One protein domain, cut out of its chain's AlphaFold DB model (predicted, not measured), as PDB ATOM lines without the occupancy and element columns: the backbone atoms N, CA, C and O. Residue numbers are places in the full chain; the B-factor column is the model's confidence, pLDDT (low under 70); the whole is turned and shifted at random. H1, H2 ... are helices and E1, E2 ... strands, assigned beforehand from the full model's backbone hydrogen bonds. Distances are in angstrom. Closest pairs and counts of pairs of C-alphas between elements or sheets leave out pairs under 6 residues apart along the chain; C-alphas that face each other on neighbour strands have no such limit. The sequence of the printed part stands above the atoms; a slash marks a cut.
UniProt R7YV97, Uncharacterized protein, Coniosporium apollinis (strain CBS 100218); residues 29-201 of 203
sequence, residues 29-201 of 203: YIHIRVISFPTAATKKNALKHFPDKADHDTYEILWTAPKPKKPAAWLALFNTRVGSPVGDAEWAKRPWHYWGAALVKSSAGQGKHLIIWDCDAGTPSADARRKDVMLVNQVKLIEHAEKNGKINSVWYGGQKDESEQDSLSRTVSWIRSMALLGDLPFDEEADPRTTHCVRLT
ATOM      1  N   TYR A  29     156.518 158.959 114.930       98.06
ATOM      2  CA  TYR A  29     155.402 158.057 114.651       98.06
ATOM      3  C   TYR A  29     155.149 157.152 115.857       98.06
ATOM      4  O   TYR A  29     156.024 156.375 116.235       98.06
ATOM      5  N   ILE A  30     153.946 157.220 116.420       97.94
ATOM      6  CA  ILE A  30     153.511 156.364 117.524       97.94
ATOM      7  C   ILE A  30     152.504 155.364 116.982       97.94
ATOM      8  O   ILE A  30     151.464 155.727 116.433       97.94
ATOM      9  N   HIS A  31     152.812 154.082 117.129       97.75
ATOM     10  CA  HIS A  31     151.860 153.040 116.798       97.75
ATOM     11  C   HIS A  31     150.805 152.936 117.905       97.75
ATOM     12  O   HIS A  31     151.115 152.558 119.031       97.75
ATOM     13  N   ILE A  32     149.562 153.289 117.572       96.06
ATOM     14  CA  ILE A  32     148.465 153.460 118.538       96.06
ATOM     15  C   ILE A  32     147.916 152.149 119.121       96.06
ATOM     16  O   ILE A  32     147.214 152.177 120.128       96.06
ATOM     17  N   ARG A  33     148.195 151.002 118.495       95.62
ATOM     18  CA  ARG A  33     147.726 149.687 118.955       95.62
ATOM     19  C   ARG A  33     148.838 148.964 119.700       95.62
ATOM     20  O   ARG A  33     150.004 149.039 119.321       95.62
ATOM     21  N   VAL A  34     148.473 148.239 120.755       96.06
ATOM     22  CA  VAL A  34     149.429 147.429 121.521       96.06
ATOM     23  C   VAL A  34     149.934 146.277 120.657       96.06
ATOM     24  O   VAL A  34     149.151 145.612 119.981       96.06
ATOM     25  N   ILE A  35     151.236 146.006 120.705       97.31
ATOM     26  CA  ILE A  35     151.862 144.914 119.960       97.31
ATOM     27  C   ILE A  35     152.200 143.759 120.904       97.31
ATOM     28  O   ILE A  35     153.050 143.879 121.782       97.31
ATOM     29  N   SER A  36     151.596 142.594 120.683       94.75
ATOM     30  CA  SER A  36     151.810 141.420 121.554       94.75
ATOM     31  C   SER A  36     152.532 140.273 120.874       94.75
ATOM     32  O   SER A  36     153.126 139.416 121.531       94.75
ATOM     33  N   PHE A  37     152.422 140.188 119.549       94.25
ATOM     34  CA  PHE A  37     152.669 138.936 118.849       94.25
ATOM     35  C   PHE A  37     153.837 139.059 117.869       94.25
ATOM     36  O   PHE A  37     153.783 139.871 116.945       94.25
ATOM     37  N   PRO A  38     154.863 138.197 117.974       95.25
ATOM     38  CA  PRO A  38     155.948 138.196 116.999       95.25
ATOM     39  C   PRO A  38     155.483 137.902 115.568       95.25
ATOM     40  O   PRO A  38     156.055 138.409 114.609       95.25
ATOM     41  N   THR A  39     154.440 137.076 115.413       95.50
ATOM     42  CA  THR A  39     153.926 136.651 114.104       95.50
ATOM     43  C   THR A  39     152.402 136.531 114.092       95.50
ATOM     44  O   THR A  39     151.772 136.317 115.134       95.50
ATOM     45  N   ALA A  40     151.809 136.568 112.894       94.25
ATOM     46  CA  ALA A  40     150.384 136.299 112.689       94.25
ATOM     47  C   ALA A  40     149.976 134.882 113.139       94.25
ATOM     48  O   ALA A  40     148.886 134.696 113.680       94.25
ATOM     49  N   ALA A  41     150.859 133.889 112.982       93.81
ATOM     50  CA  ALA A  41     150.622 132.530 113.469       93.81
ATOM     51  C   ALA A  41     150.539 132.490 115.004       93.81
ATOM     52  O   ALA A  41     149.628 131.877 115.561       93.81
ATOM     53  N   THR A  42     151.439 133.204 115.694       90.56
ATOM     54  CA  THR A  42     151.395 133.346 117.157       90.56
ATOM     55  C   THR A  42     150.110 134.042 117.607       90.56
ATOM     56  O   THR A  42     149.456 133.538 118.517       90.56
ATOM     57  N   LYS A  43     149.696 135.128 116.933       92.44
ATOM     58  CA  LYS A  43     148.416 135.809 117.197       92.44
ATOM     59  C   LYS A  43     147.233 134.849 117.047       92.44
ATOM     60  O   LYS A  43     146.455 134.687 117.979       92.44
ATOM     61  N   LYS A  44     147.128 134.146 115.913       90.81
ATOM     62  CA  LYS A  44     146.038 133.191 115.641       90.81
ATOM     63  C   LYS A  44     145.927 132.104 116.715       90.81
ATOM     64  O   LYS A  44     144.819 131.742 117.102       90.81
ATOM     65  N   ASN A  45     147.056 131.584 117.195       87.19
ATOM     66  CA  ASN A  45     147.065 130.575 118.253       87.19
ATOM     67  C   ASN A  45     146.676 131.165 119.616       87.19
ATOM     68  O   ASN A  45     145.902 130.545 120.338       87.19
ATOM     69  N   ALA A  46     147.156 132.367 119.942       84.06
ATOM     70  CA  ALA A  46     146.852 133.041 121.202       84.06
ATOM     71  C   ALA A  46     145.380 133.469 121.320       84.06
ATOM     72  O   ALA A  46     144.811 133.376 122.402       84.06
ATOM     73  N   LEU A  47     144.736 133.869 120.217       84.38
ATOM     74  CA  LEU A  47     143.324 134.289 120.206       84.38
ATOM     75  C   LEU A  47     142.343 133.191 120.636       84.38
ATOM     76  O   LEU A  47     141.238 133.500 121.066       84.38
ATOM     77  N   LYS A  48     142.749 131.916 120.584       81.94
ATOM     78  CA  LYS A  48     141.965 130.804 121.145       81.94
ATOM     79  C   LYS A  48     141.850 130.871 122.671       81.94
ATOM     80  O   LYS A  48     140.935 130.287 123.236       81.94
ATOM     81  N   HIS A  49     142.795 131.548 123.317       79.00
ATOM     82  CA  HIS A  49     142.901 131.665 124.768       79.00
ATOM     83  C   HIS A  49     142.612 133.091 125.262       79.00
ATOM     84  O   HIS A  49     142.216 133.259 126.409       79.00
ATOM     85  N   PHE A  50     142.785 134.103 124.401       77.56
ATOM     86  CA  PHE A  50     142.653 135.527 124.735       77.56
ATOM     87  C   PHE A  50     141.848 136.282 123.666       77.56
ATOM     88  O   PHE A  50     142.419 137.043 122.877       77.56
ATOM     89  N   PRO A  51     140.530 136.042 123.569       72.06
ATOM     90  CA  PRO A  51     139.697 136.657 122.536       72.06
ATOM     91  C   PRO A  51     139.601 138.182 122.687       72.06
ATOM     92  O   PRO A  51     139.431 138.883 121.692       72.06
ATOM     93  N   ASP A  52     139.781 138.699 123.905       72.62
ATOM     94  CA  ASP A  52     139.811 140.130 124.215       72.62
ATOM     95  C   ASP A  52     140.997 140.863 123.570       72.62
ATOM     96  O   ASP A  52     141.014 142.086 123.575       72.62
ATOM     97  N   LYS A  53     141.983 140.136 123.018       73.56
ATOM     98  CA  LYS A  53     143.200 140.695 122.398       73.56
ATOM     99  C   LYS A  53     143.192 140.639 120.871       73.56
ATOM    100  O   LYS A  53     144.245 140.627 120.225       73.56
ATOM    101  N   ALA A  54     142.007 140.575 120.262       78.25
ATOM    102  CA  ALA A  54     141.843 140.652 118.808       78.25
ATOM    103  C   ALA A  54     142.401 141.962 118.219       78.25
ATOM    104  O   ALA A  54     142.915 141.987 117.090       78.25
ATOM    105  N   ASP A  55     142.351 143.026 119.011       85.81
ATOM    106  CA  ASP A  55     142.807 144.379 118.724       85.81
ATOM    107  C   ASP A  55     144.332 144.575 118.863       85.81
ATOM    108  O   ASP A  55     144.856 145.579 118.385       85.81
ATOM    109  N   HIS A  56     145.085 143.608 119.386       91.88
ATOM    110  CA  HIS A  56     146.545 143.711 119.476       91.88
ATOM    111  C   HIS A  56     147.244 143.336 118.163       91.88
ATOM    112  O   HIS A  56     146.849 142.389 117.479       91.88
ATOM    113  N   ASP A  57     148.320 144.032 117.816       96.12
ATOM    114  CA  ASP A  57     149.032 143.868 116.550       96.12
ATOM    115  C   ASP A  57     150.266 142.955 116.646       96.12
ATOM    116  O   ASP A  57     150.649 142.449 117.711       96.12
ATOM    117  N   THR A  58     150.850 142.668 115.477       97.31
ATOM    118  CA  THR A  58     152.091 141.892 115.341       97.31
ATOM    119  C   THR A  58     153.274 142.788 114.994       97.31
ATOM    120  O   THR A  58     153.069 143.889 114.490       97.31
ATOM    121  N   TYR A  59     154.505 142.288 115.127       97.69
ATOM    122  CA  TYR A  59     155.711 143.054 114.764       97.69
ATOM    123  C   TYR A  59     155.663 143.544 113.311       97.69
ATOM    124  O   TYR A  59     155.901 144.715 113.048       97.69
ATOM    125  N   GLU A  60     155.217 142.694 112.386       97.44
ATOM    126  CA  GLU A  60     155.089 143.048 110.967       97.44
ATOM    127  C   GLU A  60     154.174 144.262 110.721       97.44
ATOM    128  O   GLU A  60     154.436 145.078 109.837       97.44
ATOM    129  N   ILE A  61     153.117 144.426 111.525       97.19
ATOM    130  CA  ILE A  61     152.180 145.548 111.378       97.19
ATOM    131  C   ILE A  61     152.873 146.863 111.732       97.19
ATOM    132  O   ILE A  61     152.695 147.847 111.022       97.19
ATOM    133  N   LEU A  62     153.745 146.883 112.745       96.50
ATOM    134  CA  LEU A  62     154.544 148.071 113.053       96.50
ATOM    135  C   LEU A  62     155.421 148.489 111.871       96.50
ATOM    136  O   LEU A  62     155.515 149.680 111.563       96.50
ATOM    137  N   TRP A  63     156.049 147.533 111.185       96.62
ATOM    138  CA  TRP A  63     156.922 147.820 110.045       96.62
ATOM    139  C   TRP A  63     156.151 148.286 108.811       96.62
ATOM    140  O   TRP A  63     156.552 149.271 108.184       96.62
ATOM    141  N   THR A  64     155.025 147.642 108.512       96.25
ATOM    142  CA  THR A  64     154.226 147.885 107.300       96.25
ATOM    143  C   THR A  64     153.195 149.002 107.440       96.25
ATOM    144  O   THR A  64     152.741 149.528 106.424       96.25
ATOM    145  N   ALA A  65     152.856 149.417 108.665       95.31
ATOM    146  CA  ALA A  65     151.911 150.503 108.897       95.31
ATOM    147  C   ALA A  65     152.337 151.792 108.165       95.31
ATOM    148  O   ALA A  65     153.537 152.113 108.144       95.31
ATOM    149  N   PRO A  66     151.381 152.547 107.591       93.50
ATOM    150  CA  PRO A  66     151.662 153.798 106.904       93.50
ATOM    151  C   PRO A  66     152.223 154.824 107.892       93.50
ATOM    152  O   PRO A  66     151.633 155.090 108.936       93.50
ATOM    153  N   LYS A  67     153.377 155.403 107.554       93.06
ATOM    154  CA  LYS A  67     154.079 156.365 108.411       93.06
ATOM    155  C   LYS A  67     154.087 157.741 107.751       93.06
ATOM    156  O   LYS A  67     154.631 157.862 106.646       93.06
ATOM    157  N   PRO A  68     153.520 158.777 108.387       88.38
ATOM    158  CA  PRO A  68     153.478 160.110 107.804       88.38
ATOM    159  C   PRO A  68     154.897 160.671 107.658       88.38
ATOM    160  O   PRO A  68     155.728 160.507 108.541       88.38
ATOM    161  N   LYS A  69     155.183 161.339 106.533       84.94
ATOM    162  CA  LYS A  69     156.406 162.147 106.323       84.94
ATOM    163  C   LYS A  69     157.756 161.416 106.497       84.94
ATOM    164  O   LYS A  69     158.781 162.074 106.622       84.94
ATOM    165  N   LYS A  70     157.794 160.075 106.421       91.06
ATOM    166  CA  LYS A  70     159.016 159.255 106.609       91.06
ATOM    167  C   LYS A  70     159.738 159.597 107.932       91.06
ATOM    168  O   LYS A  70     160.893 160.030 107.890       91.06
ATOM    169  N   PRO A  71     159.118 159.311 109.084       95.38
ATOM    170  CA  PRO A  71     159.552 159.820 110.380       95.38
ATOM    171  C   PRO A  71     160.943 159.313 110.756       95.38
ATOM    172  O   PRO A  71     161.381 158.250 110.280       95.38
ATOM    173  N   ALA A  72     161.661 160.099 111.551       97.38
ATOM    174  CA  ALA A  72     162.989 159.772 112.052       97.38
ATOM    175  C   ALA A  72     162.946 158.717 113.163       97.38
ATOM    176  O   ALA A  72     163.833 157.865 113.210       97.38
ATOM    177  N   ALA A  73     161.896 158.710 113.981       97.88
ATOM    178  CA  ALA A  73     161.705 157.770 115.073       97.88
ATOM    179  C   ALA A  73     160.305 157.145 115.060       97.88
ATOM    180  O   ALA A  73     159.313 157.779 114.690       97.88
ATOM    181  N   TRP A  74     160.236 155.865 115.431       98.00
ATOM    182  CA  TRP A  74     158.998 155.098 115.593       98.00
ATOM    183  C   TRP A  74     158.919 154.596 117.030       98.00
ATOM    184  O   TRP A  74     159.871 153.970 117.489       98.00
ATOM    185  N   LEU A  75     157.801 154.821 117.709       98.38
ATOM    186  CA  LEU A  75     157.533 154.345 119.062       98.38
ATOM    187  C   LEU A  75     156.380 153.344 119.038       98.38
ATOM    188  O   LEU A  75     155.412 153.516 118.293       98.38
ATOM    189  N   ALA A  76     156.466 152.312 119.868       98.38
ATOM    190  CA  ALA A  76     155.363 151.386 120.064       98.38
ATOM    191  C   ALA A  76     155.337 150.823 121.486       98.38
ATOM    192  O   ALA A  76     156.378 150.601 122.110       98.38
ATOM    193  N   LEU A  77     154.115 150.574 121.958       98.19
ATOM    194  CA  LEU A  77     153.837 149.860 123.193       98.19
ATOM    195  C   LEU A  77     153.719 148.369 122.892       98.19
ATOM    196  O   LEU A  77     152.917 147.951 122.053       98.19
ATOM    197  N   PHE A  78     154.492 147.569 123.608       97.44
ATOM    198  CA  PHE A  78     154.448 146.124 123.529       97.44
ATOM    199  C   PHE A  78     153.930 145.546 124.834       97.44
ATOM    200  O   PHE A  78     154.027 146.162 125.895       97.44
ATOM    201  N   ASN A  79     153.423 144.323 124.763       94.44
ATOM    202  CA  ASN A  79     153.255 143.522 125.959       94.44
ATOM    203  C   ASN A  79     153.591 142.052 125.717       94.44
ATOM    204  O   ASN A  79     153.684 141.560 124.591       94.44
ATOM    205  N   THR A  80     153.817 141.336 126.808       91.38
ATOM    206  CA  THR A  80     154.068 139.900 126.801       91.38
ATOM    207  C   THR A  80     153.511 139.262 128.065       91.38
ATOM    208  O   THR A  80     153.323 139.928 129.079       91.38
ATOM    209  N   ARG A  81     153.241 137.957 128.024       83.31
ATOM    210  CA  ARG A  81     152.962 137.196 129.246       83.31
ATOM    211  C   ARG A  81     154.277 136.843 129.928       83.31
ATOM    212  O   ARG A  81     155.227 136.435 129.258       83.31
ATOM    213  N   VAL A  82     154.301 136.965 131.252       73.62
ATOM    214  CA  VAL A  82     155.422 136.546 132.106       73.62
ATOM    215  C   VAL A  82     155.041 135.223 132.767       73.62
ATOM    216  O   VAL A  82     154.660 135.164 133.930       73.62
ATOM    217  N   GLY A  83     155.026 134.153 131.975       67.69
ATOM    218  CA  GLY A  83     154.598 132.823 132.406       67.69
ATOM    219  C   GLY A  83     154.626 131.840 131.243       67.69
ATOM    220  O   GLY A  83     154.447 132.231 130.087       67.69
ATOM    221  N   SER A  84     154.887 130.569 131.537       66.69
ATOM    222  CA  SER A  84     154.941 129.505 130.531       66.69
ATOM    223  C   SER A  84     153.645 128.696 130.568       66.69
ATOM    224  O   SER A  84     153.273 128.232 131.640       66.69
ATOM    225  N   PRO A  85     152.988 128.420 129.426       63.69
ATOM    226  CA  PRO A  85     151.856 127.492 129.404       63.69
ATOM    227  C   PRO A  85     152.265 126.067 129.817       63.69
ATOM    228  O   PRO A  85     151.419 125.250 130.167       63.69
ATOM    229  N   VAL A  86     153.567 125.764 129.780       69.56
ATOM    230  CA  VAL A  86     154.153 124.535 130.315       69.56
ATOM    231  C   VAL A  86     154.660 124.818 131.727       69.56
ATOM    232  O   VAL A  86     155.636 125.550 131.888       69.56
ATOM    233  N   GLY A  87     154.018 124.224 132.734       72.56
ATOM    234  CA  GLY A  87     154.480 124.247 134.129       72.56
ATOM    235  C   GLY A  87     153.906 125.359 135.015       72.56
ATOM    236  O   GLY A  87     154.132 125.322 136.219       72.56
ATOM    237  N   ASP A  88     153.133 126.298 134.468       77.00
ATOM    238  CA  ASP A  88     152.389 127.292 135.248       77.00
ATOM    239  C   ASP A  88     150.896 127.179 134.935       77.00
ATOM    240  O   ASP A  88     150.448 127.605 133.877       77.00
ATOM    241  N   ALA A  89     150.112 126.588 135.841       77.75
ATOM    242  CA  ALA A  89     148.669 126.402 135.656       77.75
ATOM    243  C   ALA A  89     147.895 127.733 135.585       77.75
ATOM    244  O   ALA A  89     146.826 127.799 134.979       77.75
ATOM    245  N   GLU A  90     148.458 128.807 136.143       77.56
ATOM    246  CA  GLU A  90     147.831 130.125 136.233       77.56
ATOM    247  C   GLU A  90     148.351 131.085 135.147       77.56
ATOM    248  O   GLU A  90     148.025 132.274 135.157       77.56
ATOM    249  N   TRP A  91     149.111 130.583 134.164       74.88
ATOM    250  CA  TRP A  91     149.732 131.382 133.097       74.88
ATOM    251  C   TRP A  91     148.742 132.313 132.376       74.88
ATOM    252  O   TRP A  91     149.086 133.435 132.003       74.88
ATOM    253  N   ALA A  92     147.494 131.864 132.203       73.00
ATOM    254  CA  ALA A  92     146.431 132.622 131.545       73.00
ATOM    255  C   ALA A  92     145.879 133.775 132.407       73.00
ATOM    256  O   ALA A  92     145.341 134.743 131.863       73.00
ATOM    257  N   LYS A  93     146.035 133.697 133.734       74.19
ATOM    258  CA  LYS A  93     145.571 134.697 134.710       74.19
ATOM    259  C   LYS A  93     146.650 135.713 135.084       74.19
ATOM    260  O   LYS A  93     146.312 136.787 135.567       74.19
ATOM    261  N   ARG A  94     147.932 135.410 134.844       76.00
ATOM    262  CA  ARG A  94     149.033 136.349 135.114       76.00
ATOM    263  C   ARG A  94     148.853 137.664 134.355       76.00
ATOM    264  O   ARG A  94     148.530 137.605 133.171       76.00
ATOM    265  N   PRO A  95     149.105 138.832 134.958       81.25
ATOM    266  CA  PRO A  95     148.977 140.099 134.249       81.25
ATOM    267  C   PRO A  95     149.907 140.159 133.030       81.25
ATOM    268  O   PRO A  95     150.924 139.464 132.937       81.25
ATOM    269  N   TRP A  96     149.524 140.984 132.059       86.38
ATOM    270  CA  TRP A  96     150.414 141.335 130.962       86.38
ATOM    271  C   TRP A  96     151.525 142.230 131.486       86.38
ATOM    272  O   TRP A  96     151.271 143.155 132.248       86.38
ATOM    273  N   HIS A  97     152.735 141.970 131.015       91.56
ATOM    274  CA  HIS A  97     153.871 142.847 131.228       91.56
ATOM    275  C   HIS A  97     154.054 143.748 130.026       91.56
ATOM    276  O   HIS A  97     154.206 143.245 128.907       91.56
ATOM    277  N   TYR A  98     154.009 145.053 130.254       94.38
ATOM    278  CA  TYR A  98     154.168 146.061 129.217       94.38
ATOM    279  C   TYR A  98     155.605 146.573 129.174       94.38
ATOM    280  O   TYR A  98     156.260 146.737 130.196       94.38
ATOM    281  N   TRP A  99     156.086 146.812 127.960       97.00
ATOM    282  CA  TRP A  99     157.414 147.355 127.690       97.00
ATOM    283  C   TRP A  99     157.373 148.156 126.387       97.00
ATOM    284  O   TRP A  99     156.475 147.998 125.558       97.00
ATOM    285  N   GLY A 100     158.305 149.084 126.223       98.00
ATOM    286  CA  GLY A 100     158.329 150.030 125.117       98.00
ATOM    287  C   GLY A 100     159.485 149.747 124.173       98.00
ATOM    288  O   GLY A 100     160.535 149.254 124.589       98.00
ATOM    289  N   ALA A 101     159.319 150.086 122.896       98.69
ATOM    290  CA  ALA A 101     160.462 150.165 121.999       98.69
ATOM    291  C   ALA A 101     160.420 151.406 121.111       98.69
ATOM    292  O   ALA A 101     159.354 151.839 120.667       98.69
ATOM    293  N   ALA A 102     161.609 151.935 120.835       98.62
ATOM    294  CA  ALA A 102     161.843 153.017 119.899       98.62
ATOM    295  C   ALA A 102     162.809 152.558 118.804       98.62
ATOM    296  O   ALA A 102     163.874 152.013 119.087       98.62
ATOM    297  N   LEU A 103     162.454 152.804 117.547       98.38
ATOM    298  CA  LEU A 103     163.325 152.585 116.398       98.38
ATOM    299  C   LEU A 103     163.672 153.941 115.782       98.38
ATOM    300  O   LEU A 103     162.811 154.585 115.188       98.38
ATOM    301  N   VAL A 104     164.927 154.365 115.913       98.56
ATOM    302  CA  VAL A 104     165.374 155.729 115.591       98.56
ATOM    303  C   VAL A 104     166.416 155.689 114.480       98.56
ATOM    304  O   VAL A 104     167.377 154.930 114.555       98.56
ATOM    305  N   LYS A 105     166.249 156.482 113.421       97.81
ATOM    306  CA  LYS A 105     167.240 156.594 112.340       97.81
ATOM    307  C   LYS A 105     168.542 157.185 112.864       97.81
ATOM    308  O   LYS A 105     168.511 158.165 113.593       97.81
ATOM    309  N   SER A 106     169.670 156.628 112.442       97.50
ATOM    310  CA  SER A 106     170.988 157.198 112.741       97.50
ATOM    311  C   SER A 106     171.155 158.569 112.076       97.50
ATOM    312  O   SER A 106     170.740 158.751 110.929       97.50
ATOM    313  N   SER A 107     171.766 159.528 112.777       96.00
ATOM    314  CA  SER A 107     172.179 160.807 112.176       96.00
ATOM    315  C   SER A 107     173.428 160.657 111.298       96.00
ATOM    316  O   SER A 107     173.571 161.379 110.314       96.00
ATOM    317  N   ALA A 108     174.277 159.658 111.569       91.44
ATOM    318  CA  ALA A 108     175.492 159.346 110.809       91.44
ATOM    319  C   ALA A 108     175.240 158.623 109.467       91.44
ATOM    320  O   ALA A 108     176.179 158.179 108.802       91.44
ATOM    321  N   GLY A 109     173.979 158.477 109.048       87.06
ATOM    322  CA  GLY A 109     173.610 157.961 107.731       87.06
ATOM    323  C   GLY A 109     172.731 156.716 107.792       87.06
ATOM    324  O   GLY A 109     171.617 156.740 108.311       87.06
ATOM    325  N   GLN A 110     173.176 155.623 107.166       90.88
ATOM    326  CA  GLN A 110     172.343 154.428 107.016       90.88
ATOM    327  C   GLN A 110     172.254 153.602 108.303       90.88
ATOM    328  O   GLN A 110     173.264 153.234 108.907       90.88
ATOM    329  N   GLY A 111     171.030 153.191 108.624       96.19
ATOM    330  CA  GLY A 111     170.721 152.292 109.728       96.19
ATOM    331  C   GLY A 111     169.866 152.956 110.799       96.19
ATOM    332  O   GLY A 111     169.460 154.116 110.681       96.19
ATOM    333  N   LYS A 112     169.534 152.178 111.823       97.88
ATOM    334  CA  LYS A 112     168.695 152.613 112.941       97.88
ATOM    335  C   LYS A 112     169.263 152.109 114.259       97.88
ATOM    336  O   LYS A 112     169.947 151.091 114.288       97.88
ATOM    337  N   HIS A 113     168.940 152.787 115.342       98.38
ATOM    338  CA  HIS A 113     169.143 152.311 116.701       98.38
ATOM    339  C   HIS A 113     167.810 151.796 117.231       98.38
ATOM    340  O   HIS A 113     166.768 152.417 117.008       98.38
ATOM    341  N   LEU A 114     167.837 150.635 117.878       98.50
ATOM    342  CA  LEU A 114     166.678 150.051 118.542       98.50
ATOM    343  C   LEU A 114     166.855 150.222 120.048       98.50
ATOM    344  O   LEU A 114     167.819 149.715 120.609       98.50
ATOM    345  N   ILE A 115     165.933 150.928 120.687       98.56
ATOM    346  CA  ILE A 115     165.899 151.140 122.132       98.56
ATOM    347  C   ILE A 115     164.734 150.323 122.668       98.56
ATOM    348  O   ILE A 115     163.614 150.478 122.187       98.56
ATOM    349  N   ILE A 116     164.993 149.444 123.625       98.38
ATOM    350  CA  ILE A 116     163.978 148.656 124.320       98.38
ATOM    351  C   ILE A 116     164.009 149.082 125.779       98.38
ATOM    352  O   ILE A 116     165.037 148.954 126.443       98.38
ATOM    353  N   TRP A 117     162.876 149.581 126.255       97.75
ATOM    354  CA  TRP A 117     162.694 149.968 127.640       97.75
ATOM    355  C   TRP A 117     161.715 149.017 128.306       97.75
ATOM    356  O   TRP A 117     160.597 148.826 127.830       97.75
ATOM    357  N   ASP A 118     162.143 148.417 129.402       95.56
ATOM    358  CA  ASP A 118     161.352 147.497 130.199       95.56
ATOM    359  C   ASP A 118     161.382 147.981 131.649       95.56
ATOM    360  O   ASP A 118     162.449 148.185 132.222       95.56
ATOM    361  N   CYS A 119     160.207 148.197 132.238       91.56
ATOM    362  CA  CYS A 119     160.086 148.748 133.583       91.56
ATOM    363  C   CYS A 119     160.706 147.845 134.663       91.56
ATOM    364  O   CYS A 119     161.068 148.343 135.731       91.56
ATOM    365  N   ASP A 120     160.870 146.556 134.359       89.50
ATOM    366  CA  ASP A 120     161.439 145.543 135.245       89.50
ATOM    367  C   ASP A 120     162.865 145.152 134.841       89.50
ATOM    368  O   ASP A 120     163.470 144.267 135.460       89.50
ATOM    369  N   ALA A 121     163.436 145.807 133.820       88.25
ATOM    370  CA  ALA A 121     164.830 145.590 133.470       88.25
ATOM    371  C   ALA A 121     165.717 145.909 134.674       88.25
ATOM    372  O   ALA A 121     165.655 146.988 135.267       88.25
ATOM    373  N   GLY A 122     166.591 144.961 135.011       83.88
ATOM    374  CA  GLY A 122     167.730 145.250 135.872       83.88
ATOM    375  C   GLY A 122     168.715 146.203 135.187       83.88
ATOM    376  O   GLY A 122     168.461 146.735 134.109       83.88
ATOM    377  N   THR A 123     169.892 146.353 135.785       84.62
ATOM    378  CA  THR A 123     171.009 147.092 135.184       84.62
ATOM    379  C   THR A 123     172.004 146.089 134.598       84.62
ATOM    380  O   THR A 123     172.947 145.702 135.292       84.62
ATOM    381  N   PRO A 124     171.794 145.572 133.370       87.38
ATOM    382  CA  PRO A 124     172.708 144.596 132.803       87.38
ATOM    383  C   PRO A 124     174.046 145.246 132.452       87.38
ATOM    384  O   PRO A 124     174.130 146.439 132.157       87.38
ATOM    385  N   SER A 125     175.107 144.442 132.443       87.25
ATOM    386  CA  SER A 125     176.386 144.861 131.881       87.25
ATOM    387  C   SER A 125     176.309 144.922 130.348       87.25
ATOM    388  O   SER A 125     175.527 144.210 129.714       87.25
ATOM    389  N   ALA A 126     177.134 145.764 129.722       87.19
ATOM    390  CA  ALA A 126     177.134 145.951 128.263       87.19
ATOM    391  C   ALA A 126     177.548 144.691 127.465       87.19
ATOM    392  O   ALA A 126     177.266 144.579 126.265       87.19
ATOM    393  N   ASP A 127     178.235 143.750 128.117       89.75
ATOM    394  CA  ASP A 127     178.698 142.466 127.582       89.75
ATOM    395  C   ASP A 127     177.742 141.295 127.879       89.75
ATOM    396  O   ASP A 127     177.974 140.168 127.417       89.75
ATOM    397  N   ALA A 128     176.651 141.550 128.611       88.06
ATOM    398  CA  ALA A 128     175.618 140.560 128.864       88.06
ATOM    399  C   ALA A 128     175.008 140.063 127.545       88.06
ATOM    400  O   ALA A 128     174.759 140.830 126.611       88.06
ATOM    401  N   ARG A 129     174.754 138.752 127.455       88.00
ATOM    402  CA  ARG A 129     174.062 138.182 126.289       88.00
ATOM    403  C   ARG A 129     172.600 138.605 126.339       88.00
ATOM    404  O   ARG A 129     171.968 138.472 127.384       88.00
ATOM    405  N   ARG A 130     172.033 139.009 125.198       91.19
ATOM    406  CA  ARG A 130     170.624 139.438 125.087       91.19
ATOM    407  C   ARG A 130     169.666 138.435 125.734       91.19
ATOM    408  O   ARG A 130     168.828 138.810 126.543       91.19
ATOM    409  N   LYS A 131     169.851 137.144 125.450       92.00
ATOM    410  CA  LYS A 131     169.022 136.054 125.994       92.00
ATOM    411  C   LYS A 131     169.085 135.879 127.519       92.00
ATOM    412  O   LYS A 131     168.217 135.214 128.065       92.00
ATOM    413  N   ASP A 132     170.123 136.402 128.174       89.94
ATOM    414  CA  ASP A 132     170.309 136.262 129.622       89.94
ATOM    415  C   ASP A 132     169.616 137.400 130.392       89.94
ATOM    416  O   ASP A 132     169.358 137.255 131.582       89.94
ATOM    417  N   VAL A 133     169.328 138.531 129.732       91.88
ATOM    418  CA  VAL A 133     168.840 139.760 130.394       91.88
ATOM    419  C   VAL A 133     167.526 140.298 129.831       91.88
ATOM    420  O   VAL A 133     166.910 141.157 130.457       91.88
ATOM    421  N   MET A 134     167.096 139.811 128.665       94.44
ATOM    422  CA  MET A 134     165.880 140.246 127.975       94.44
ATOM    423  C   MET A 134     164.838 139.131 127.922       94.44
ATOM    424  O   MET A 134     165.157 137.941 127.863       94.44
ATOM    425  N   LEU A 135     163.570 139.521 127.831       93.56
ATOM    426  CA  LEU A 135     162.470 138.604 127.568       93.56
ATOM    427  C   LEU A 135     162.577 138.029 126.150       93.56
ATOM    428  O   LEU A 135     162.969 138.710 125.201       93.56
ATOM    429  N   VAL A 136     162.125 136.787 125.963       93.56
ATOM    430  CA  VAL A 136     162.162 136.098 124.656       93.56
ATOM    431  C   VAL A 136     161.500 136.922 123.542       93.56
ATOM    432  O   VAL A 136     161.986 136.946 122.414       93.56
ATOM    433  N   ASN A 137     160.402 137.621 123.840       95.12
ATOM    434  CA  ASN A 137     159.715 138.463 122.857       95.12
ATOM    435  C   ASN A 137     160.512 139.730 122.492       95.12
ATOM    436  O   ASN A 137     160.491 140.143 121.337       95.12
ATOM    437  N   GLN A 138     161.290 140.295 123.416       96.88
ATOM    438  CA  GLN A 138     162.190 141.415 123.116       96.88
ATOM    439  C   GLN A 138     163.344 140.967 122.210       96.88
ATOM    440  O   GLN A 138     163.667 141.649 121.240       96.88
ATOM    441  N   VAL A 139     163.906 139.776 122.452       96.88
ATOM    442  CA  VAL A 139     164.920 139.179 121.563       96.88
ATOM    443  C   VAL A 139     164.352 138.966 120.155       96.88
ATOM    444  O   VAL A 139     164.969 139.379 119.175       96.88
ATOM    445  N   LYS A 140     163.133 138.423 120.041       97.19
ATOM    446  CA  LYS A 140     162.447 138.257 118.747       97.19
ATOM    447  C   LYS A 140     162.175 139.583 118.035       97.19
ATOM    448  O   LYS A 140     162.194 139.619 116.806       97.19
ATOM    449  N   LEU A 141     161.905 140.663 118.772       98.19
ATOM    450  CA  LEU A 141     161.763 141.993 118.174       98.19
ATOM    451  C   LEU A 141     163.086 142.450 117.550       98.19
ATOM    452  O   LEU A 141     163.076 142.961 116.433       98.19
ATOM    453  N   ILE A 142     164.214 142.235 118.234       97.88
ATOM    454  CA  ILE A 142     165.542 142.567 117.701       97.88
ATOM    455  C   ILE A 142     165.815 141.779 116.416       97.88
ATOM    456  O   ILE A 142     166.177 142.375 115.406       97.88
ATOM    457  N   GLU A 143     165.584 140.464 116.422       97.50
ATOM    458  CA  GLU A 143     165.742 139.613 115.233       97.50
ATOM    459  C   GLU A 143     164.857 140.091 114.069       97.50
ATOM    460  O   GLU A 143     165.304 140.184 112.924       97.50
ATOM    461  N   HIS A 144     163.601 140.442 114.360       97.81
ATOM    462  CA  HIS A 144     162.679 140.989 113.368       97.81
ATOM    463  C   HIS A 144     163.169 142.335 112.814       97.81
ATOM    464  O   HIS A 144     163.074 142.578 111.608       97.81
ATOM    465  N   ALA A 145     163.722 143.198 113.666       97.81
ATOM    466  CA  ALA A 145     164.268 144.487 113.266       97.81
ATOM    467  C   ALA A 145     165.514 144.338 112.381       97.81
ATOM    468  O   ALA A 145     165.585 144.978 111.332       97.81
ATOM    469  N   GLU A 146     166.444 143.456 112.762       97.31
ATOM    470  CA  GLU A 146     167.657 143.128 112.001       97.31
ATOM    471  C   GLU A 146     167.323 142.497 110.636       97.31
ATOM    472  O   GLU A 146     167.996 142.769 109.641       97.31
ATOM    473  N   LYS A 147     166.243 141.709 110.546       97.50
ATOM    474  CA  LYS A 147     165.756 141.153 109.272       97.50
ATOM    475  C   LYS A 147     165.181 142.220 108.334       97.50
ATOM    476  O   LYS A 147     165.271 142.078 107.117       97.50
ATOM    477  N   ASN A 148     164.583 143.272 108.885       96.94
ATOM    478  CA  ASN A 148     163.897 144.321 108.126       96.94
ATOM    479  C   ASN A 148     164.749 145.584 107.906       96.94
ATOM    480  O   ASN A 148     164.250 146.602 107.413       96.94
ATOM    481  N   GLY A 149     166.028 145.561 108.280       95.88
ATOM    482  CA  GLY A 149     166.954 146.651 108.012       95.88
ATOM    483  C   GLY A 149     168.203 146.618 108.881       95.88
ATOM    484  O   GLY A 149     168.332 145.843 109.822       95.88
ATOM    485  N   LYS A 150     169.142 147.512 108.571       97.06
ATOM    486  CA  LYS A 150     170.380 147.657 109.337       97.06
ATOM    487  C   LYS A 150     170.097 148.274 110.712       97.06
ATOM    488  O   LYS A 150     169.678 149.430 110.790       97.06
ATOM    489  N   ILE A 151     170.378 147.519 111.773       97.62
ATOM    490  CA  ILE A 151     170.379 147.999 113.159       97.62
ATOM    491  C   ILE A 151     171.828 148.240 113.586       97.62
ATOM    492  O   ILE A 151     172.628 147.308 113.621       97.62
ATOM    493  N   ASN A 152     172.170 149.498 113.866       97.00
ATOM    494  CA  ASN A 152     173.512 149.918 114.267       97.00
ATOM    495  C   ASN A 152     173.787 149.533 115.724       97.00
ATOM    496  O   ASN A 152     174.831 148.954 116.016       97.00
ATOM    497  N   SER A 153     172.830 149.802 116.615       96.81
ATOM    498  CA  SER A 153     172.925 149.460 118.036       96.81
ATOM    499  C   SER A 153     171.587 149.006 118.601       96.81
ATOM    500  O   SER A 153     170.524 149.438 118.147       96.81
ATOM    501  N   VAL A 154     171.666 148.166 119.634       97.44
ATOM    502  CA  VAL A 154     170.543 147.825 120.506       97.44
ATOM    503  C   VAL A 154     170.836 148.384 121.892       97.44
ATOM    504  O   VAL A 154     171.856 148.050 122.497       97.44
ATOM    505  N   TRP A 155     169.937 149.227 122.375       97.50
ATOM    506  CA  TRP A 155     169.948 149.794 123.713       97.50
ATOM    507  C   TRP A 155     168.863 149.110 124.528       97.50
ATOM    508  O   TRP A 155     167.738 148.961 124.055       97.50
ATOM    509  N   TYR A 156     169.209 148.666 125.726       97.56
ATOM    510  CA  TYR A 156     168.279 147.986 126.612       97.56
ATOM    511  C   TYR A 156     168.424 148.517 128.025       97.56
ATOM    512  O   TYR A 156     169.539 148.701 128.513       97.56
ATOM    513  N   GLY A 157     167.302 148.749 128.682       95.38
ATOM    514  CA  GLY A 157     167.296 149.130 130.076       95.38
ATOM    515  C   GLY A 157     165.906 149.462 130.555       95.38
ATOM    516  O   GLY A 157     164.905 149.042 129.977       95.38
ATOM    517  N   GLY A 158     165.874 150.208 131.641       92.56
ATOM    518  CA  GLY A 158     164.686 150.413 132.432       92.56
ATOM    519  C   GLY A 158     165.018 151.190 133.681       92.56
ATOM    520  O   GLY A 158     166.171 151.515 133.960       92.56
ATOM    521  N   GLN A 159     163.992 151.462 134.462       84.94
ATOM    522  CA  GLN A 159     164.178 151.866 135.843       84.94
ATOM    523  C   GLN A 159     163.490 150.807 136.675       84.94
ATOM    524  O   GLN A 159     162.274 150.820 136.762       84.94
ATOM    525  N   LYS A 160     164.222 149.872 137.269       79.50
ATOM    526  CA  LYS A 160     163.595 149.007 138.261       79.50
ATOM    527  C   LYS A 160     163.268 149.865 139.480       79.50
ATOM    528  O   LYS A 160     164.178 150.402 140.103       79.50
ATOM    529  N   ASP A 161     161.985 150.030 139.766       68.12
ATOM    530  CA  ASP A 161     161.513 150.620 141.015       68.12
ATOM    531  C   ASP A 161     160.955 149.486 141.887       68.12
ATOM    532  O   ASP A 161     160.435 148.500 141.367       68.12
ATOM    533  N   GLU A 162     161.126 149.597 143.201       62.41
ATOM    534  CA  GLU A 162     160.582 148.653 144.182       62.41
ATOM    535  C   GLU A 162     159.088 148.892 144.430       62.41
ATOM    536  O   GLU A 162     158.418 148.051 145.030       62.41
ATOM    537  N   SER A 163     158.545 150.020 143.956       61.31
ATOM    538  CA  SER A 163     157.105 150.241 143.958       61.31
ATOM    539  C   SER A 163     156.412 149.276 142.983       61.31
ATOM    540  O   SER A 163     156.810 149.151 141.826       61.31
ATOM    541  N   GLU A 164     155.345 148.603 143.433       58.59
ATOM    542  CA  GLU A 164     154.477 147.726 142.618       58.59
ATOM    543  C   GLU A 164     153.651 148.518 141.575       58.59
ATOM    544  O   GLU A 164     152.477 148.240 141.328       58.59
ATOM    545  N   GLN A 165     154.220 149.571 140.987       60.81
ATOM    546  CA  GLN A 165     153.552 150.355 139.962       60.81
ATOM    547  C   GLN A 165     153.333 149.527 138.692       60.81
ATOM    548  O   GLN A 165     154.231 148.859 138.183       60.81
ATOM    549  N   ASP A 166     152.123 149.650 138.152       85.25
ATOM    550  CA  ASP A 166     151.655 148.975 136.945       85.25
ATOM    551  C   ASP A 166     152.570 149.223 135.725       85.25
ATOM    552  O   ASP A 166     152.772 150.366 135.296       85.25
ATOM    553  N   SER A 167     153.098 148.137 135.142       90.69
ATOM    554  CA  SER A 167     154.022 148.157 133.991       90.69
ATOM    555  C   SER A 167     153.498 148.973 132.804       90.69
ATOM    556  O   SER A 167     154.278 149.613 132.088       90.69
ATOM    557  N   LEU A 168     152.175 149.006 132.605       92.06
ATOM    558  CA  LEU A 168     151.548 149.778 131.539       92.06
ATOM    559  C   LEU A 168     151.734 151.282 131.750       92.06
ATOM    560  O   LEU A 168     152.283 151.946 130.869       92.06
ATOM    561  N   SER A 169     151.324 151.808 132.906       91.81
ATOM    562  CA  SER A 169     151.440 153.238 133.229       91.81
ATOM    563  C   SER A 169     152.877 153.744 133.058       91.81
ATOM    564  O   SER A 169     153.129 154.768 132.415       91.81
ATOM    565  N   ARG A 170     153.849 152.968 133.547       92.56
ATOM    566  CA  ARG A 170     155.272 153.319 133.464       92.56
ATOM    567  C   ARG A 170     155.776 153.324 132.022       92.56
ATOM    568  O   ARG A 170     156.462 154.257 131.609       92.56
ATOM    569  N   THR A 171     155.381 152.328 131.234       95.44
ATOM    570  CA  THR A 171     155.758 152.259 129.821       95.44
ATOM    571  C   THR A 171     155.120 153.381 129.002       95.44
ATOM    572  O   THR A 171     155.786 153.983 128.162       95.44
ATOM    573  N   VAL A 172     153.855 153.723 129.259       95.88
ATOM    574  CA  VAL A 172     153.177 154.860 128.613       95.88
ATOM    575  C   VAL A 172     153.864 156.179 128.975       95.88
ATOM    576  O   VAL A 172     154.100 157.007 128.095       95.88
ATOM    577  N   SER A 173     154.264 156.358 130.237       95.06
ATOM    578  CA  SER A 173     155.047 157.520 130.682       95.06
ATOM    579  C   SER A 173     156.402 157.619 129.966       95.06
ATOM    580  O   SER A 173     156.799 158.698 129.507       95.06
ATOM    581  N   TRP A 174     157.082 156.485 129.776       96.56
ATOM    582  CA  TRP A 174     158.309 156.418 128.985       96.56
ATOM    583  C   TRP A 174     158.067 156.796 127.514       96.56
ATOM    584  O   TRP A 174     158.774 157.656 126.987       96.56
ATOM    585  N   ILE A 175     157.029 156.253 126.861       98.12
ATOM    586  CA  ILE A 175     156.661 156.612 125.476       98.12
ATOM    587  C   ILE A 175     156.357 158.110 125.367       98.12
ATOM    588  O   ILE A 175     156.805 158.756 124.421       98.12
ATOM    589  N   ARG A 176     155.639 158.684 126.337       97.81
ATOM    590  CA  ARG A 176     155.355 160.122 126.379       97.81
ATOM    591  C   ARG A 176     156.634 160.946 126.470       97.81
ATOM    592  O   ARG A 176     156.783 161.913 125.731       97.81
ATOM    593  N   SER A 177     157.565 160.545 127.331       97.50
ATOM    594  CA  SER A 177     158.876 161.191 127.450       97.50
ATOM    595  C   SER A 177     159.655 161.122 126.134       97.50
ATOM    596  O   SER A 177     160.188 162.133 125.686       97.50
ATOM    597  N   MET A 178     159.639 159.970 125.452       97.75
ATOM    598  CA  MET A 178     160.240 159.811 124.122       97.75
ATOM    599  C   MET A 178     159.578 160.701 123.067       97.75
ATOM    600  O   MET A 178     160.264 161.271 122.221       97.75
ATOM    601  N   ALA A 179     158.254 160.837 123.115       97.62
ATOM    602  CA  ALA A 179     157.509 161.668 122.181       97.62
ATOM    603  C   ALA A 179     157.817 163.162 122.354       97.62
ATOM    604  O   ALA A 179     157.935 163.877 121.361       97.62
ATOM    605  N   LEU A 180     158.016 163.617 123.596       97.62
ATOM    606  CA  LEU A 180     158.393 164.998 123.916       97.62
ATOM    607  C   LEU A 180     159.797 165.381 123.416       97.62
ATOM    608  O   LEU A 180     160.058 166.562 123.208       97.62
ATOM    609  N   LEU A 181     160.681 164.405 123.174       97.38
ATOM    610  CA  LEU A 181     161.981 164.633 122.524       97.38
ATOM    611  C   LEU A 181     161.852 164.899 121.012       97.38
ATOM    612  O   LEU A 181     162.802 165.362 120.383       97.38
ATOM    613  N   GLY A 182     160.684 164.615 120.428       97.12
ATOM    614  CA  GLY A 182     160.354 164.891 119.036       97.12
ATOM    615  C   GLY A 182     160.902 163.889 118.012       97.12
ATOM    616  O   GLY A 182     161.723 163.009 118.302       97.12
ATOM    617  N   ASP A 183     160.428 164.040 116.771       97.62
ATOM    618  CA  ASP A 183     160.806 163.237 115.603       97.62
ATOM    619  C   ASP A 183     162.176 163.634 115.029       97.62
ATOM    620  O   ASP A 183     162.304 164.130 113.908       97.62
ATOM    621  N   LEU A 184     163.222 163.430 115.826       97.06
ATOM    622  CA  LEU A 184     164.605 163.723 115.452       97.06
ATOM    623  C   LEU A 184     165.400 162.430 115.202       97.06
ATOM    624  O   LEU A 184     165.114 161.412 115.839       97.06
ATOM    625  N   PRO A 185     166.415 162.442 114.319       97.62
ATOM    626  CA  PRO A 185     167.392 161.358 114.229       97.62
ATOM    627  C   PRO A 185     168.096 161.094 115.569       97.62
ATOM    628  O   PRO A 185     167.967 161.856 116.526       97.62
ATOM    629  N   PHE A 186     168.825 159.987 115.630       98.06
ATOM    630  CA  PHE A 186     169.581 159.577 116.802       98.06
ATOM    631  C   PHE A 186     170.850 160.418 116.943       98.06
ATOM    632  O   PHE A 186     171.607 160.535 115.975       98.06
ATOM    633  N   ASP A 187     171.091 160.970 118.127       96.50
ATOM    634  CA  ASP A 187     172.330 161.684 118.449       96.50
ATOM    635  C   ASP A 187     173.428 160.681 118.848       96.50
ATOM    636  O   ASP A 187     173.373 160.041 119.896       96.50
ATOM    637  N   GLU A 188     174.427 160.498 117.984       92.69
ATOM    638  CA  GLU A 188     175.467 159.483 118.194       92.69
ATOM    639  C   GLU A 188     176.408 159.811 119.368       92.69
ATOM    640  O   GLU A 188     177.106 158.913 119.842       92.69
ATOM    641  N   GLU A 189     176.438 161.064 119.838       88.50
ATOM    642  CA  GLU A 189     177.282 161.485 120.959       88.50
ATOM    643  C   GLU A 189     176.560 161.317 122.297       88.50
ATOM    644  O   GLU A 189     177.135 160.771 123.244       88.50
ATOM    645  N   ALA A 190     175.304 161.770 122.383       92.12
ATOM    646  CA  ALA A 190     174.563 161.800 123.643       92.12
ATOM    647  C   ALA A 190     173.030 161.794 123.469       92.12
ATOM    648  O   ALA A 190     172.343 162.689 123.962       92.12
ATOM    649  N   ASP A 191     172.459 160.776 122.810       97.12
ATOM    650  CA  ASP A 191     171.000 160.699 122.655       97.12
ATOM    651  C   ASP A 191     170.267 160.513 124.007       97.12
ATOM    652  O   ASP A 191     170.408 159.460 124.653       97.12
ATOM    653  N   PRO A 192     169.417 161.475 124.430       97.00
ATOM    654  CA  PRO A 192     168.682 161.404 125.697       97.00
ATOM    655  C   PRO A 192     167.685 160.239 125.750       97.00
ATOM    656  O   PRO A 192     167.256 159.829 126.827       97.00
ATOM    657  N   ARG A 193     167.330 159.637 124.610       96.75
ATOM    658  CA  ARG A 193     166.454 158.457 124.564       96.75
ATOM    659  C   ARG A 193     167.113 157.214 125.167       96.75
ATOM    660  O   ARG A 193     166.434 156.230 125.446       96.75
ATOM    661  N   THR A 194     168.432 157.240 125.347       96.19
ATOM    662  CA  THR A 194     169.205 156.135 125.930       96.19
ATOM    663  C   THR A 194     169.477 156.299 127.420       96.19
ATOM    664  O   THR A 194     170.135 155.447 128.017       96.19
ATOM    665  N   THR A 195     168.946 157.346 128.059       94.12
ATOM    666  CA  THR A 195     169.028 157.496 129.513       94.12
ATOM    667  C   THR A 195     168.452 156.250 130.204       94.12
ATOM    668  O   THR A 195     167.369 155.775 129.865       94.12
ATOM    669  N   HIS A 196     169.209 155.694 131.156       93.25
ATOM    670  CA  HIS A 196     168.930 154.417 131.840       93.25
ATOM    671  C   HIS A 196     168.968 153.156 130.960       93.25
ATOM    672  O   HIS A 196     168.521 152.093 131.388       93.25
ATOM    673  N   CYS A 197     169.533 153.238 129.757       95.00
ATOM    674  CA  CYS A 197     169.807 152.082 128.914       95.00
ATOM    675  C   CYS A 197     171.310 151.822 128.814       95.00
ATOM    676  O   CYS A 197     172.131 152.736 128.845       95.00
ATOM    677  N   VAL A 198     171.669 150.558 128.619       95.12
ATOM    678  CA  VAL A 198     173.018 150.146 128.232       95.12
ATOM    679  C   VAL A 198     173.014 149.666 126.788       95.12
ATOM    680  O   VAL A 198     172.051 149.059 126.310       95.12
ATOM    681  N   ARG A 199     174.108 149.921 126.070       95.94
ATOM    682  CA  ARG A 199     174.293 149.378 124.725       95.94
ATOM    683  C   ARG A 199     174.689 147.908 124.820       95.94
ATOM    684  O   ARG A 199     175.785 147.597 125.283       95.94
ATOM    685  N   LEU A 200     173.838 147.008 124.336       94.00
ATOM    686  CA  LEU A 200     174.135 145.576 124.306       94.00
ATOM    687  C   LEU A 200     175.046 145.252 123.121       94.00
ATOM    688  O   LEU A 200     174.653 145.368 121.958       94.00
ATOM    689  N   THR A 201     176.270 144.825 123.421       89.19
ATOM    690  CA  THR A 201     177.297 144.531 122.405       89.19
ATOM    691  C   THR A 201     177.325 143.065 121.985       89.19
ATOM    692  O   THR A 201     177.737 142.744 120.869       89.19
TER     693      THR A 201
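Overview. This is residues 29 to 201 of the 203 residues of an uncharacterized protein of Coniosporium apollinis (strain CBS 100218) (UniProt R7YV97). One strongly twisted sheet of six strands makes the core; H5 packs lengthwise on one face, while the opposite face curls round H4 and also bears H2. These are three layers, with helices on both faces of the sheet; H1 and H3 only graze it, and residues 85 to 90 stick out. The printed part has 173 residues, with named elements running E1 H1 H2 E2 E3 E4 H3 H4 E5 H5 E6. The sheet is mixed, in the order E1 E2 E3 E4 E5 E6, and the class is mixed, helices and strands. The whole is compact, with a radius of gyration of the C-alphas of 15.8 A and spans of 49 by 36 by 27 A.

Arrangement. Start at E1, residues 29 to 37, an edge strand that bends by 72 degrees at residue 32. H1, residues 40 to 46, only grazes the sheet. H2, residues 59 to 64, leads to E2, residues 73 to 81, parallel to E1 with N 31 and O 75 2.9 A apart; E1, H1 H2, E2 form a strand-helix-strand unit, parallel neighbour strands joined through helices, with a right-handed crossover. H2 lies over E2 at a height over the sheet of 8.6 A. E3, residues 96 to 105, and E4, residues 112 to 118, complete a meander with E2, each strand the antiparallel neighbour of the one before; look for N 78 and O 99 at 2.8 A and N 102 and O 115 at 2.8 A. H3, residues 130 to 133, only grazes the sheet. H4, residues 136 to 147, is close to H2 but not clearly touching, with closest C-alphas Tyr 59 and Leu 141 at 7.0 A. E5, residues 151 to 157, is parallel to E4, with N 116 and O 155 2.8 A apart; E4, H3 H4, E5 form a second such unit, also right-handed. H5, residues 167 to 180, runs along the strands over E2 and E3 at a height over the sheet of 8.3 A, on the opposite face from H4; its closest C-alphas to E3 are Leu 168 and Tyr 98, 5.1 A apart. E6, residues 197 to 200, is the other edge strand, antiparallel to E5, with N 198 and O 156 2.8 A apart. Every O i to N i+4 pair is within hydrogen-bond range in H1, H2, H4 and H5; H3 is too short for such a pair.

Along the chain. Find C-alpha 29 at (155.402, 158.057, 114.651), where E1 begins its 19.8 A. E2 spans 26.5 A, and E3, the longest strand by residues, 29.4 A from C-alpha 96 at (150.414, 141.335, 130.962). E4 spans 19.4 A, H4 16.6 A, E5 17.2 A and H5 20.1 A. E6 ends at C-alpha 200, (174.135, 145.576, 124.306).

Size, cuts and confidence. The two farthest C-alphas, those of Ala 89 and Ala 108, are 49.2 A apart. The printed part has no cut. The long links are H1 to H2, E2 to E3, E4 to H3 and H5 to E6. The mean pLDDT of the printed part is 90.9; residues 83 to 86 and 161 to 165 are under 70.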